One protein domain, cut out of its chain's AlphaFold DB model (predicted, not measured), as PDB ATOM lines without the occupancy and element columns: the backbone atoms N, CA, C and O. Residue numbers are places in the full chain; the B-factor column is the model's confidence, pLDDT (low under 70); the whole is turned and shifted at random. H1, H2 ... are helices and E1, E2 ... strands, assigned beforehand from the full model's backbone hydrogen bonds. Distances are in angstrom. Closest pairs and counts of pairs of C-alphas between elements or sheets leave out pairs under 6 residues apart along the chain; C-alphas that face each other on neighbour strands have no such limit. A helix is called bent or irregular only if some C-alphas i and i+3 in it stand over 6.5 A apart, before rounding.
ATOM      1  N   ALA A   2     -42.095  -0.919  12.613       65.19
ATOM      2  CA  ALA A   2     -42.602  -2.248  12.265       65.19
ATOM      3  C   ALA A   2     -41.468  -3.100  11.669       65.19
ATOM      4  O   ALA A   2     -40.736  -2.626  10.801       65.19
ATOM      5  N   LYS A   3     -41.295  -4.342  12.137       71.00
ATOM      6  CA  LYS A   3     -40.334  -5.275  11.529       71.00
ATOM      7  C   LYS A   3     -40.916  -5.814  10.215       71.00
ATOM      8  O   LYS A   3     -42.091  -6.179  10.199       71.00
ATOM      9  N   PRO A   4     -40.129  -5.885   9.128       78.94
ATOM     10  CA  PRO A   4     -40.626  -6.393   7.857       78.94
ATOM     11  C   PRO A   4     -41.043  -7.863   7.987       78.94
ATOM     12  O   PRO A   4     -40.383  -8.657   8.658       78.94
ATOM     13  N   ALA A   5     -42.136  -8.238   7.318       83.00
ATOM     14  CA  ALA A   5     -42.629  -9.617   7.310       83.00
ATOM     15  C   ALA A   5     -41.664 -10.593   6.603       83.00
ATOM     16  O   ALA A   5     -41.670 -11.791   6.890       83.00
ATOM     17  N   ARG A   6     -40.832 -10.071   5.692       87.19
ATOM     18  CA  ARG A   6     -39.835 -10.807   4.907       87.19
ATOM     19  C   ARG A   6     -38.629  -9.924   4.595       87.19
ATOM     20  O   ARG A   6     -38.788  -8.735   4.324       87.19
ATOM     21  N   THR A   7     -37.447 -10.522   4.573       91.44
ATOM     22  CA  THR A   7     -36.190  -9.877   4.181       91.44
ATOM     23  C   THR A   7     -35.478 -10.760   3.166       91.44
ATOM     24  O   THR A   7     -35.438 -11.976   3.331       91.44
ATOM     25  N   ILE A   8     -34.924 -10.157   2.115       90.81
ATOM     26  CA  ILE A   8     -34.088 -10.853   1.134       90.81
ATOM     27  C   ILE A   8     -32.672 -10.308   1.280       90.81
ATOM     28  O   ILE A   8     -32.456  -9.106   1.144       90.81
ATOM     29  N   LEU A   9     -31.722 -11.191   1.572       91.75
ATOM     30  CA  LEU A   9     -30.298 -10.872   1.631       91.75
ATOM     31  C   LEU A   9     -29.623 -11.568   0.460       91.75
ATOM     32  O   LEU A   9     -29.731 -12.783   0.353       91.75
ATOM     33  N   GLY A  10     -28.949 -10.839  -0.425       91.81
ATOM     34  CA  GLY A  10     -28.347 -11.437  -1.614       91.81
ATOM     35  C   GLY A  10     -27.000 -10.836  -1.972       91.81
ATOM     36  O   GLY A  10     -26.722  -9.678  -1.671       91.81
ATOM     37  N   LYS A  11     -26.167 -11.644  -2.624       94.81
ATOM     38  CA  LYS A  11     -24.883 -11.239  -3.195       94.81
ATOM     39  C   LYS A  11     -24.760 -11.808  -4.602       94.81
ATOM     40  O   LYS A  11     -25.138 -12.954  -4.840       94.81
ATOM     41  N   GLY A  12     -24.222 -11.015  -5.518       94.06
ATOM     42  CA  GLY A  12     -24.087 -11.407  -6.911       94.06
ATOM     43  C   GLY A  12     -23.646 -10.260  -7.799       94.06
ATOM     44  O   GLY A  12     -23.210  -9.221  -7.298       94.06
ATOM     45  N   TRP A  13     -23.778 -10.460  -9.103       95.62
ATOM     46  CA  TRP A  13     -23.475  -9.456 -10.113       95.62
ATOM     47  C   TRP A  13     -24.637  -9.284 -11.090       95.62
ATOM     48  O   TRP A  13     -25.466 -10.174 -11.293       95.62
ATOM     49  N   PHE A  14     -24.665  -8.098 -11.685       95.31
ATOM     50  CA  PHE A  14     -25.595  -7.690 -12.722       95.31
ATOM     51  C   PHE A  14     -24.775  -7.092 -13.860       95.31
ATOM     52  O   PHE A  14     -23.995  -6.167 -13.627       95.31
ATOM     53  N   ALA A  15     -24.926  -7.619 -15.068       95.19
ATOM     54  CA  ALA A  15     -24.271  -7.097 -16.258       95.19
ATOM     55  C   ALA A  15     -25.224  -6.212 -17.075       95.19
ATOM     56  O   ALA A  15     -26.445  -6.353 -17.014       95.19
ATOM     57  N   PHE A  16     -24.662  -5.295 -17.870       96.56
ATOM     58  CA  PHE A  16     -25.433  -4.348 -18.691       96.56
ATOM     59  C   PHE A  16     -26.287  -5.012 -19.780       96.56
ATOM     60  O   PHE A  16     -27.225  -4.404 -20.287       96.56
ATOM     61  N   ASP A  17     -26.003  -6.266 -20.124       94.50
ATOM     62  CA  ASP A  17     -26.800  -7.082 -21.041       94.50
ATOM     63  C   ASP A  17     -28.032  -7.724 -20.365       94.50
ATOM     64  O   ASP A  17     -28.717  -8.546 -20.983       94.50
ATOM     65  N   ASN A  18     -28.325  -7.328 -19.120       94.12
ATOM     66  CA  ASN A  18     -29.361  -7.867 -18.239       94.12
ATOM     67  C   ASN A  18     -29.102  -9.298 -17.757       94.12
ATOM     68  O   ASN A  18     -30.024  -9.952 -17.260       94.12
ATOM     69  N   THR A  19     -27.875  -9.801 -17.889       95.62
ATOM     70  CA  THR A  19     -27.496 -11.076 -17.288       95.62
ATOM     71  C   THR A  19     -27.238 -10.890 -15.796       95.62
ATOM     72  O   THR A  19     -26.584  -9.939 -15.364       95.62
ATOM     73  N   VAL A  20     -27.773 -11.811 -15.000       95.12
ATOM     74  CA  VAL A  20     -27.659 -11.812 -13.546       95.12
ATOM     75  C   VAL A  20     -27.160 -13.148 -13.030       95.12
ATOM     76  O   VAL A  20     -27.489 -14.201 -13.583       95.12
ATOM     77  N   ASP A  21     -26.421 -13.097 -11.928       94.88
ATOM     78  CA  ASP A  21     -26.144 -14.245 -11.072       94.88
ATOM     79  C   ASP A  21     -26.123 -13.770  -9.619       94.88
ATOM     80  O   ASP A  21     -25.215 -13.057  -9.188       94.88
ATOM     81  N   PHE A  22     -27.160 -14.141  -8.875       94.69
ATOM     82  CA  PHE A  22     -27.314 -13.835  -7.464       94.69
ATOM     83  C   PHE A  22     -27.510 -15.107  -6.653       94.69
ATOM     84  O   PHE A  22     -28.291 -15.990  -7.009       94.69
ATOM     85  N   ARG A  23     -26.871 -15.146  -5.488       94.62
ATOM     86  CA  ARG A  23     -27.212 -16.062  -4.400       94.62
ATOM     87  C   ARG A  23     -27.896 -15.254  -3.317       94.62
ATOM     88  O   ARG A  23     -27.333 -14.271  -2.839       94.62
ATOM     89  N   ALA A  24     -29.100 -15.658  -2.949       94.69
ATOM     90  CA  ALA A  24     -29.931 -14.932  -2.012       94.69
ATOM     91  C   ALA A  24     -30.528 -15.852  -0.946       94.69
ATOM     92  O   ALA A  24     -30.660 -17.059  -1.126       94.69
ATOM     93  N   LEU A  25     -30.878 -15.252   0.183       93.44
ATOM     94  CA  LEU A  25     -31.515 -15.867   1.327       93.44
ATOM     95  C   LEU A  25     -32.820 -15.128   1.593       93.44
ATOM     96  O   LEU A  25     -32.814 -13.928   1.881       93.44
ATOM     97  N   LEU A  26     -33.935 -15.846   1.502       93.00
ATOM     98  CA  LEU A  26     -35.229 -15.364   1.959       93.00
ATOM     99  C   LEU A  26     -35.366 -15.677   3.449       93.00
ATOM    100  O   LEU A  26     -35.450 -16.841   3.830       93.00
ATOM    101  N   LEU A  27     -35.404 -14.638   4.275       93.31
ATOM    102  CA  LEU A  27     -35.581 -14.727   5.718       93.31
ATOM    103  C   LEU A  27     -36.985 -14.249   6.095       93.31
ATOM    104  O   LEU A  27     -37.356 -13.103   5.824       93.31
ATOM    105  N   LEU A  28     -37.767 -15.120   6.726       92.62
ATOM    106  CA  LEU A  28     -39.114 -14.784   7.186       92.62
ATOM    107  C   LEU A  28     -39.084 -14.202   8.602       92.62
ATOM    108  O   LEU A  28     -38.195 -14.495   9.402       92.62
ATOM    109  N   SER A  29     -40.075 -13.372   8.934       91.50
ATOM    110  CA  SER A  29     -40.242 -12.886  10.305       91.50
ATOM    111  C   SER A  29     -40.534 -14.044  11.265       91.50
ATOM    112  O   SER A  29     -41.012 -15.107  10.863       91.50
ATOM    113  N   GLN A  30     -40.269 -13.844  12.557       90.88
ATOM    114  CA  GLN A  30     -40.527 -14.866  13.575       90.88
ATOM    115  C   GLN A  30     -42.012 -15.259  13.628       90.88
ATOM    116  O   GLN A  30     -42.329 -16.441  13.660       90.88
ATOM    117  N   GLN A  31     -42.916 -14.279  13.551       89.38
ATOM    118  CA  GLN A  31     -44.360 -14.517  13.572       89.38
ATOM    119  C   GLN A  31     -44.830 -15.322  12.352       89.38
ATOM    120  O   GLN A  31     -45.571 -16.288  12.502       89.38
ATOM    121  N   LEU A  32     -44.357 -14.970  11.149       89.31
ATOM    122  CA  LEU A  32     -44.707 -15.703   9.931       89.31
ATOM    123  C   LEU A  32     -44.111 -17.117   9.933       89.31
ATOM    124  O   LEU A  32     -44.765 -18.071   9.525       89.31
ATOM    125  N   SER A  33     -42.886 -17.261  10.439       91.19
ATOM    126  CA  SER A  33     -42.230 -18.564  10.588       91.19
ATOM    127  C   SER A  33     -43.016 -19.478  11.522       91.19
ATOM    128  O   SER A  33     -43.241 -20.636  11.191       91.19
ATOM    129  N   GLN A  34     -43.484 -18.959  12.660       91.50
ATOM    130  CA  GLN A  34     -44.293 -19.720  13.612       91.50
ATOM    131  C   GLN A  34     -45.636 -20.157  13.023       91.50
ATOM    132  O   GLN A  34     -46.021 -21.306  13.219       91.50
ATOM    133  N   ASP A  35     -46.319 -19.285  12.275       90.25
ATOM    134  CA  ASP A  35     -47.573 -19.640  11.599       90.25
ATOM    135  C   ASP A  35     -47.360 -20.769  10.576       90.25
ATOM    136  O   ASP A  35     -48.089 -21.763  10.575       90.25
ATOM    137  N   ILE A  36     -46.299 -20.682   9.765       88.94
ATOM    138  CA  ILE A  36     -45.962 -21.724   8.784       88.94
ATOM    139  C   ILE A  36     -45.587 -23.037   9.481       88.94
ATOM    140  O   ILE A  36     -46.114 -24.087   9.119       88.94
ATOM    141  N   ILE A  37     -44.728 -22.997  10.501       89.88
ATOM    142  CA  ILE A  37     -44.304 -24.192  11.250       89.88
ATOM    143  C   ILE A  37     -45.486 -24.827  11.994       89.88
ATOM    144  O   ILE A  37     -45.569 -26.054  12.086       89.88
ATOM    145  N   GLY A  38     -46.418 -24.015  12.498       87.88
ATOM    146  CA  GLY A  38     -47.643 -24.484  13.141       87.88
ATOM    147  C   GLY A  38     -48.519 -25.311  12.198       87.88
ATOM    148  O   GLY A  38     -49.074 -26.328  12.615       87.88
ATOM    149  N   ARG A  39     -48.590 -24.918  10.920       87.56
ATOM    150  CA  ARG A  39     -49.358 -25.620   9.875       87.56
ATOM    151  C   ARG A  39     -48.588 -26.780   9.247       87.56
ATOM    152  O   ARG A  39     -49.183 -27.799   8.914       87.56
ATOM    153  N   ALA A  40     -47.274 -26.639   9.105       84.38
ATOM    154  CA  ALA A  40     -46.388 -27.605   8.473       84.38
ATOM    155  C   ALA A  40     -45.187 -27.885   9.383       84.38
ATOM    156  O   ALA A  40     -44.105 -27.318   9.211       84.38
ATOM    157  N   LYS A  41     -45.357 -28.795  10.350       83.75
ATOM    158  CA  LYS A  41     -44.323 -29.139  11.351       83.75
ATOM    159  C   LYS A  41     -43.005 -29.602  10.728       83.75
ATOM    160  O   LYS A  41     -41.947 -29.455  11.331       83.75
ATOM    161  N   GLU A  42     -43.063 -30.132   9.516       79.44
ATOM    162  CA  GLU A  42     -41.916 -30.601   8.733       79.44
ATOM    163  C   GLU A  42     -40.985 -29.453   8.314       79.44
ATOM    164  O   GLU A  42     -39.786 -29.661   8.129       79.44
ATOM    165  N   THR A  43     -41.510 -28.225   8.238       84.06
ATOM    166  CA  THR A  43     -40.727 -27.014   7.957       84.06
ATOM    167  C   THR A  43     -39.945 -26.515   9.168       84.06
ATOM    168  O   THR A  43     -39.052 -25.691   9.000       84.06
ATOM    169  N   LYS A  44     -40.198 -27.043  10.377       86.75
ATOM    170  CA  LYS A  44     -39.466 -26.664  11.599       86.75
ATOM    171  C   LYS A  44     -37.953 -26.768  11.415       86.75
ATOM    172  O   LYS A  44     -37.220 -25.926  11.911       86.75
ATOM    173  N   ASN A  45     -37.500 -27.767  10.663       86.38
ATOM    174  CA  ASN A  45     -36.077 -28.028  10.461       86.38
ATOM    175  C   ASN A  45     -35.410 -27.049   9.479       86.38
ATOM    176  O   ASN A  45     -34.193 -27.061   9.348       86.38
ATOM    177  N   LEU A  46     -36.196 -26.226   8.773       87.62
ATOM    178  CA  LEU A  46     -35.721 -25.121   7.930       87.62
ATOM    179  C   LEU A  46     -35.646 -23.799   8.714       87.62
ATOM    180  O   LEU A  46     -35.276 -22.767   8.153       87.62
ATOM    181  N   ALA A  47     -36.048 -23.798   9.987       90.38
ATOM    182  CA  ALA A  47     -35.846 -22.652  10.850       90.38
ATOM    183  C   ALA A  47     -34.391 -22.622  11.325       90.38
ATOM    184  O   ALA A  47     -33.831 -23.653  11.689       90.38
ATOM    185  N   ASN A  48     -33.796 -21.436  11.351       89.38
ATOM    186  CA  ASN A  48     -32.510 -21.233  12.005       89.38
ATOM    187  C   ASN A  48     -32.641 -21.230  13.534       89.38
ATOM    188  O   ASN A  48     -33.741 -21.306  14.086       89.38
ATOM    189  N   ASP A  49     -31.513 -21.053  14.218       86.38
ATOM    190  CA  ASP A  49     -31.420 -21.033  15.684       86.38
ATOM    191  C   ASP A  49     -32.302 -19.954  16.340       86.38
ATOM    192  O   ASP A  49     -32.664 -20.053  17.509       86.38
ATOM    193  N   GLN A  50     -32.691 -18.919  15.585       86.88
ATOM    194  CA  GLN A  50     -33.596 -17.861  16.044       86.88
ATOM    195  C   GLN A  50     -35.079 -18.191  15.798       86.88
ATOM    196  O   GLN A  50     -35.944 -17.332  15.990       86.88
ATOM    197  N   GLY A  51     -35.389 -19.402  15.329       87.81
ATOM    198  CA  GLY A  51     -36.742 -19.844  14.999       87.81
ATOM    199  C   GLY A  51     -37.329 -19.159  13.762       87.81
ATOM    200  O   GLY A  51     -38.551 -19.111  13.616       87.81
ATOM    201  N   ARG A  52     -36.487 -18.591  12.887       91.38
ATOM    202  CA  ARG A  52     -36.924 -17.957  11.636       91.38
ATOM    203  C   ARG A  52     -36.661 -18.882  10.459       91.38
ATOM    204  O   ARG A  52     -35.550 -19.379  10.313       91.38
ATOM    205  N   LEU A  53     -37.665 -19.079   9.610       91.38
ATOM    206  CA  LEU A  53     -37.515 -19.839   8.375       91.38
ATOM    207  C   LEU A  53     -36.581 -19.098   7.422       91.38
ATOM    208  O   LEU A  53     -36.777 -17.910   7.140       91.38
ATOM    209  N   GLU A  54     -35.588 -19.824   6.921       91.94
ATOM    210  CA  GLU A  54     -34.626 -19.314   5.959       91.94
ATOM    211  C   GLU A  54     -34.567 -20.218   4.724       91.94
ATOM    212  O   GLU A  54     -34.458 -21.440   4.811       91.94
ATOM    213  N   ILE A  55     -34.714 -19.608   3.549       92.44
ATOM    214  CA  ILE A  55     -34.809 -20.328   2.280       92.44
ATOM    215  C   ILE A  55     -33.776 -19.734   1.322       92.44
ATOM    216  O   ILE A  55     -34.010 -18.662   0.752       92.44
ATOM    217  N   PRO A  56     -32.617 -20.388   1.152       93.38
ATOM    218  CA  PRO A  56     -31.642 -19.973   0.159       93.38
ATOM    219  C   PRO A  56     -32.141 -20.281  -1.256       93.38
ATOM    220  O   PRO A  56     -32.722 -21.339  -1.519       93.38
ATOM    221  N   PHE A  57     -31.901 -19.357  -2.180       94.50
ATOM    222  CA  PHE A  57     -32.216 -19.496  -3.596       94.50
ATOM    223  C   PHE A  57     -31.156 -18.816  -4.465       94.50
ATOM    224  O   PHE A  57     -30.469 -17.885  -4.042       94.50
ATOM    225  N   THR A  58     -31.018 -19.277  -5.700       94.12
ATOM    226  CA  THR A  58     -30.174 -18.652  -6.718       94.12
ATOM    227  C   THR A  58     -31.041 -18.012  -7.787       94.12
ATOM    228  O   THR A  58     -32.077 -18.553  -8.155       94.12
ATOM    229  N   LEU A  59     -30.648 -16.851  -8.292       93.19
ATOM    230  CA  LEU A  59     -31.293 -16.196  -9.420       93.19
ATOM    231  C   LEU A  59     -30.230 -15.989 -10.487       93.19
ATOM    232  O   LEU A  59     -29.357 -15.144 -10.321       93.19
ATOM    233  N   SER A  60     -30.295 -16.772 -11.557       93.50
ATOM    234  CA  SER A  60     -29.361 -16.650 -12.668       93.50
ATOM    235  C   SER A  60     -30.060 -16.703 -14.018       93.50
ATOM    236  O   SER A  60     -31.091 -17.365 -14.179       93.50
ATOM    237  N   GLY A  61     -29.500 -15.984 -14.988       93.06
ATOM    238  CA  GLY A  61     -30.019 -15.893 -16.351       93.06
ATOM    239  C   GLY A  61     -30.204 -14.450 -16.801       93.06
ATOM    240  O   GLY A  61     -29.631 -13.533 -16.225       93.06
ATOM    241  N   LYS A  62     -31.008 -14.252 -17.844       94.50
ATOM    242  CA  LYS A  62     -31.241 -12.938 -18.445       94.50
ATOM    243  C   LYS A  62     -32.584 -12.373 -17.998       94.50
ATOM    244  O   LYS A  62     -33.610 -13.032 -18.165       94.50
ATOM    245  N   LEU A  63     -32.594 -11.172 -17.428       92.19
ATOM    246  CA  LEU A  63     -33.831 -10.495 -17.044       92.19
ATOM    247  C   LEU A  63     -34.621 -10.013 -18.273       92.19
ATOM    248  O   LEU A  63     -34.021  -9.701 -19.303       92.19
ATOM    249  N   PRO A  64     -35.964  -9.955 -18.179       88.56
ATOM    250  CA  PRO A  64     -36.795 -10.296 -17.012       88.56
ATOM    251  C   PRO A  64     -37.042 -11.806 -16.823       88.56
ATOM    252  O   PRO A  64     -37.696 -12.197 -15.865       88.56
ATOM    253  N   GLY A  65     -36.524 -12.666 -17.705       86.25
ATOM    254  CA  GLY A  65     -36.786 -14.112 -17.705       86.25
ATOM    255  C   GLY A  65     -35.975 -14.951 -16.708       86.25
ATOM    256  O   GLY A  65     -36.122 -16.175 -16.694       86.25
ATOM    257  N   ALA A  66     -35.102 -14.347 -15.894       89.12
ATOM    258  CA  ALA A  66     -34.343 -15.085 -14.888       89.12
ATOM    259  C   ALA A  66     -35.289 -15.575 -13.783       89.12
ATOM    260  O   ALA A  66     -36.026 -14.788 -13.191       89.12
ATOM    261  N   LYS A  67     -35.250 -16.880 -13.491       89.31
ATOM    262  CA  LYS A  67     -36.124 -17.500 -12.492       89.31
ATOM    263  C   LYS A  67     -35.349 -17.848 -11.229       89.31
ATOM    264  O   LYS A  67     -34.289 -18.477 -11.334       89.31
ATOM    265  N   PRO A  68     -35.860 -17.479 -10.047       90.56
ATOM    266  CA  PRO A  68     -35.237 -17.870  -8.801       90.56
ATOM    267  C   PRO A  68     -35.399 -19.385  -8.592       90.56
ATOM    268  O   PRO A  68     -36.440 -19.967  -8.876       90.56
ATOM    269  N   LYS A  69     -34.346 -20.049  -8.123       91.81
ATOM    270  CA  LYS A  69     -34.268 -21.497  -7.928       91.81
ATOM    271  C   LYS A  69     -33.902 -21.775  -6.471       91.81
ATOM    272  O   LYS A  69     -32.797 -21.422  -6.064       91.81
ATOM    273  N   PRO A  70     -34.789 -22.384  -5.671       90.88
ATOM    274  CA  PRO A  70     -34.472 -22.714  -4.286       90.88
ATOM    275  C   PRO A  70     -33.353 -23.762  -4.218       90.88
ATOM    276  O   PRO A  70     -33.279 -24.663  -5.059       90.88
ATOM    277  N   ASP A  71     -32.497 -23.674  -3.201       90.69
ATOM    278  CA  ASP A  71     -31.436 -24.655  -2.967       90.69
ATOM    279  C   ASP A  71     -32.025 -25.937  -2.354       90.69
ATOM    280  O   ASP A  71     -32.174 -26.096  -1.139       90.69
ATOM    281  N   ILE A  72     -32.361 -26.884  -3.232       89.25
ATOM    282  CA  ILE A  72     -32.910 -28.190  -2.850       89.25
ATOM    283  C   ILE A  72     -31.925 -28.988  -1.983       89.25
ATOM    284  O   ILE A  72     -32.353 -29.749  -1.113       89.25
ATOM    285  N   GLY A  73     -30.615 -28.809  -2.179       89.31
ATOM    286  CA  GLY A  73     -29.585 -29.481  -1.392       89.31
ATOM    287  C   GLY A  73     -29.537 -28.971   0.049       89.31
ATOM    288  O   GLY A  73     -29.356 -29.754   0.983       89.31
ATOM    289  N   TYR A  74     -29.733 -27.670   0.257       89.06
ATOM    290  CA  TYR A  74     -29.920 -27.094   1.588       89.06
ATOM    291  C   TYR A  74     -31.183 -27.648   2.259       89.06
ATOM    292  O   TYR A  74     -31.098 -28.197   3.355       89.06
ATOM    293  N   ILE A  75     -32.330 -27.598   1.574       88.56
ATOM    294  CA  ILE A  75     -33.618 -28.062   2.118       88.56
ATOM    295  C   ILE A  75     -33.561 -29.548   2.495       88.56
ATOM    296  O   ILE A  75     -33.999 -29.938   3.575       88.56
ATOM    297  N   ALA A  76     -32.975 -30.388   1.637       88.12
ATOM    298  CA  ALA A  76     -32.823 -31.814   1.910       88.12
ATOM    299  C   ALA A  76     -31.977 -32.080   3.165       88.12
ATOM    300  O   ALA A  76     -32.352 -32.918   3.985       88.12
ATOM    301  N   ARG A  77     -30.867 -31.349   3.339       88.69
ATOM    302  CA  ARG A  77     -30.007 -31.464   4.528       88.69
ATOM    303  C   ARG A  77     -30.717 -30.988   5.790       88.69
ATOM    304  O   ARG A  77     -30.630 -31.664   6.810       88.69
ATOM    305  N   ALA A  78     -31.430 -29.866   5.715       86.44
ATOM    306  CA  ALA A  78     -32.232 -29.339   6.814       86.44
ATOM    307  C   ALA A  78     -33.247 -30.389   7.301       86.44
ATOM    308  O   ALA A  78     -33.301 -30.719   8.483       86.44
ATOM    309  N   MET A  79     -33.965 -31.030   6.377       84.38
ATOM    310  CA  MET A  79     -34.903 -32.104   6.716       84.38
ATOM    311  C   MET A  79     -34.237 -33.351   7.292       84.38
ATOM    312  O   MET A  79     -34.749 -33.927   8.250       84.38
ATOM    313  N   GLN A  80     -33.104 -33.772   6.725       85.75
ATOM    314  CA  GLN A  80     -32.376 -34.942   7.208       85.75
ATOM    315  C   GLN A  80     -31.895 -34.749   8.651       85.75
ATOM    316  O   GLN A  80     -32.033 -35.668   9.456       85.75
ATOM    317  N   LYS A  81     -31.385 -33.557   8.992       83.94
ATOM    318  CA  LYS A  81     -30.985 -33.221  10.367       83.94
ATOM    319  C   LYS A  81     -32.142 -33.405  11.346       83.94
ATOM    320  O   LYS A  81     -32.003 -34.139  12.317       83.94
ATOM    321  N   GLY A  82     -33.309 -32.848  11.031       79.62
ATOM    322  CA  GLY A  82     -34.473 -32.991  11.903       79.62
ATOM    323  C   GLY A  82     -34.997 -34.422  12.029       79.62
ATOM    324  O   GLY A  82     -35.478 -34.806  13.091       79.62
ATOM    325  N   ALA A  83     -34.883 -35.246  10.983       81.75
ATOM    326  CA  ALA A  83     -35.240 -36.663  11.077       81.75
ATOM    327  C   ALA A  83     -34.310 -37.432  12.036       81.75
ATOM    328  O   ALA A  83     -34.776 -38.291  12.786       81.75
ATOM    329  N   ILE A  84     -33.012 -37.104  12.041       82.81
ATOM    330  CA  ILE A  84     -32.024 -37.690  12.960       82.81
ATOM    331  C   ILE A  84     -32.315 -37.261  14.402       82.81
ATOM    332  O   ILE A  84     -32.365 -38.115  15.286       82.81
ATOM    333  N   GLU A  85     -32.564 -35.971  14.632       79.25
ATOM    334  CA  GLU A  85     -32.919 -35.432  15.953       79.25
ATOM    335  C   GLU A  85     -34.169 -36.117  16.518       79.25
ATOM    336  O   GLU A  85     -34.148 -36.648  17.627       79.25
ATOM    337  N   GLN A  86     -35.227 -36.234  15.707       79.00
ATOM    338  CA  GLN A  86     -36.446 -36.946  16.099       79.00
ATOM    339  C   GLN A  86     -36.206 -38.436  16.386       79.00
ATOM    340  O   GLN A  86     -36.850 -39.008  17.270       79.00
ATOM    341  N   GLY A  87     -35.315 -39.086  15.634       79.31
ATOM    342  CA  GLY A  87     -34.927 -40.477  15.863       79.31
ATOM    343  C   GLY A  87     -34.191 -40.665  17.191       79.31
ATOM    344  O   GLY A  87     -34.506 -41.587  17.947       79.31
ATOM    345  N   LEU A  88     -33.261 -39.759  17.504       81.19
ATOM    346  CA  LEU A  88     -32.507 -39.765  18.755       81.19
ATOM    347  C   LEU A  88     -33.414 -39.493  19.963       81.19
ATOM    348  O   LEU A  88     -33.366 -40.247  20.936       81.19
ATOM    349  N   ASP A  89     -34.302 -38.500  19.873       77.81
ATOM    350  CA  ASP A  89     -35.283 -38.189  20.919       77.81
ATOM    351  C   ASP A  89     -36.160 -39.400  21.268       77.81
ATOM    352  O   ASP A  89     -36.419 -39.681  22.442       77.81
ATOM    353  N   ARG A  90     -36.604 -40.164  20.261       78.75
ATOM    354  CA  ARG A  90     -37.405 -41.383  20.476       78.75
ATOM    355  C   ARG A  90     -36.615 -42.478  21.193       78.75
ATOM    356  O   ARG A  90     -37.167 -43.154  22.061       78.75
ATOM    357  N   LEU A  91     -35.340 -42.652  20.855       83.19
ATOM    358  CA  LEU A  91     -34.458 -43.638  21.489       83.19
ATOM    359  C   LEU A  91     -34.117 -43.265  22.937       83.19
ATOM    360  O   LEU A  91     -34.159 -44.132  23.809       83.19
TER     361      LEU A  91
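AT A GLANCE: This is residues 2 to 91 of the 136 residues of an uncharacterized protein of Deltaproteobacteria bacterium (UniProt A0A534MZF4). A twisted sheet of two bent long strands, E1 and E2, with E3 and short E4 makes one end of an elongated model; the short helices H1 and H2 sit near the middle of its length, and the long helix H3 runs on past them to the far end, with residues 86 to 91 sticking out. The printed part has 90 residues, in the order E1 E2 H1 H2 E3 E4 H3; the sheet runs E1 E2 E3 E4, antiparallel, and the class is mixed, helices and strands. It is loose, with a radius of gyration of the C-alphas of 15.9 A and spans of 56 by 33 by 19 A.

IN THESE COORDINATES: Find C-alpha 6 at (-39.835, -10.807, 4.907), where E1, residues 6 to 14, begins; it runs 22.9 A and bends by 66 degrees at residue 11. E2, residues 19 to 28, runs 27.3 A and bends by 51 degrees at residue 23. E3 is residues 54 to 62, 25.4 A, and E4 residues 67 to 70. H1 is residues 30 to 39 and H2 residues 41 to 46. H3, residues 72 to 91, runs 28.9 A to C-alpha 91 at (-34.458, -43.638, 21.489).

HOW THE PARTS SIT: In hairpin E1 and E2, look for N 9 and O 25, 3.0 A apart; between E2 and E3, N 24 and O 57, 2.8 A; in hairpin E3 and E4, N 58 and O 69, 2.8 A. H1 only grazes the sheet with residues 30 to 36, H3 with 72 to 75. H2 touches H3, whose residues 75 to 82 alone take part, at a steep tilt of 61 degrees; the closest C-alphas, Asn 45 and Gly 82, are 5.4 A apart. H1 and H2 only just touch, only at the corner, with 3 pairs of C-alphas within 8 A, the closest Ile 37 and Lys 44 at 5.4 A. In H1 and H3 every O i to N i+4 pair is within hydrogen-bond range; in H2 0 of 2, beside 2 of 3 O i to N i+3 pairs. H2 is only just irregular: C-alphas 42 and 45 are 6.6 A apart.

THE WHOLE: The C-alphas farthest apart, Phe 16 and Leu 91, are 56.9 A apart. The printed part has no cut and no long link. Residue 2 is under 70 in pLDDT; the mean of the printed part is 88.7.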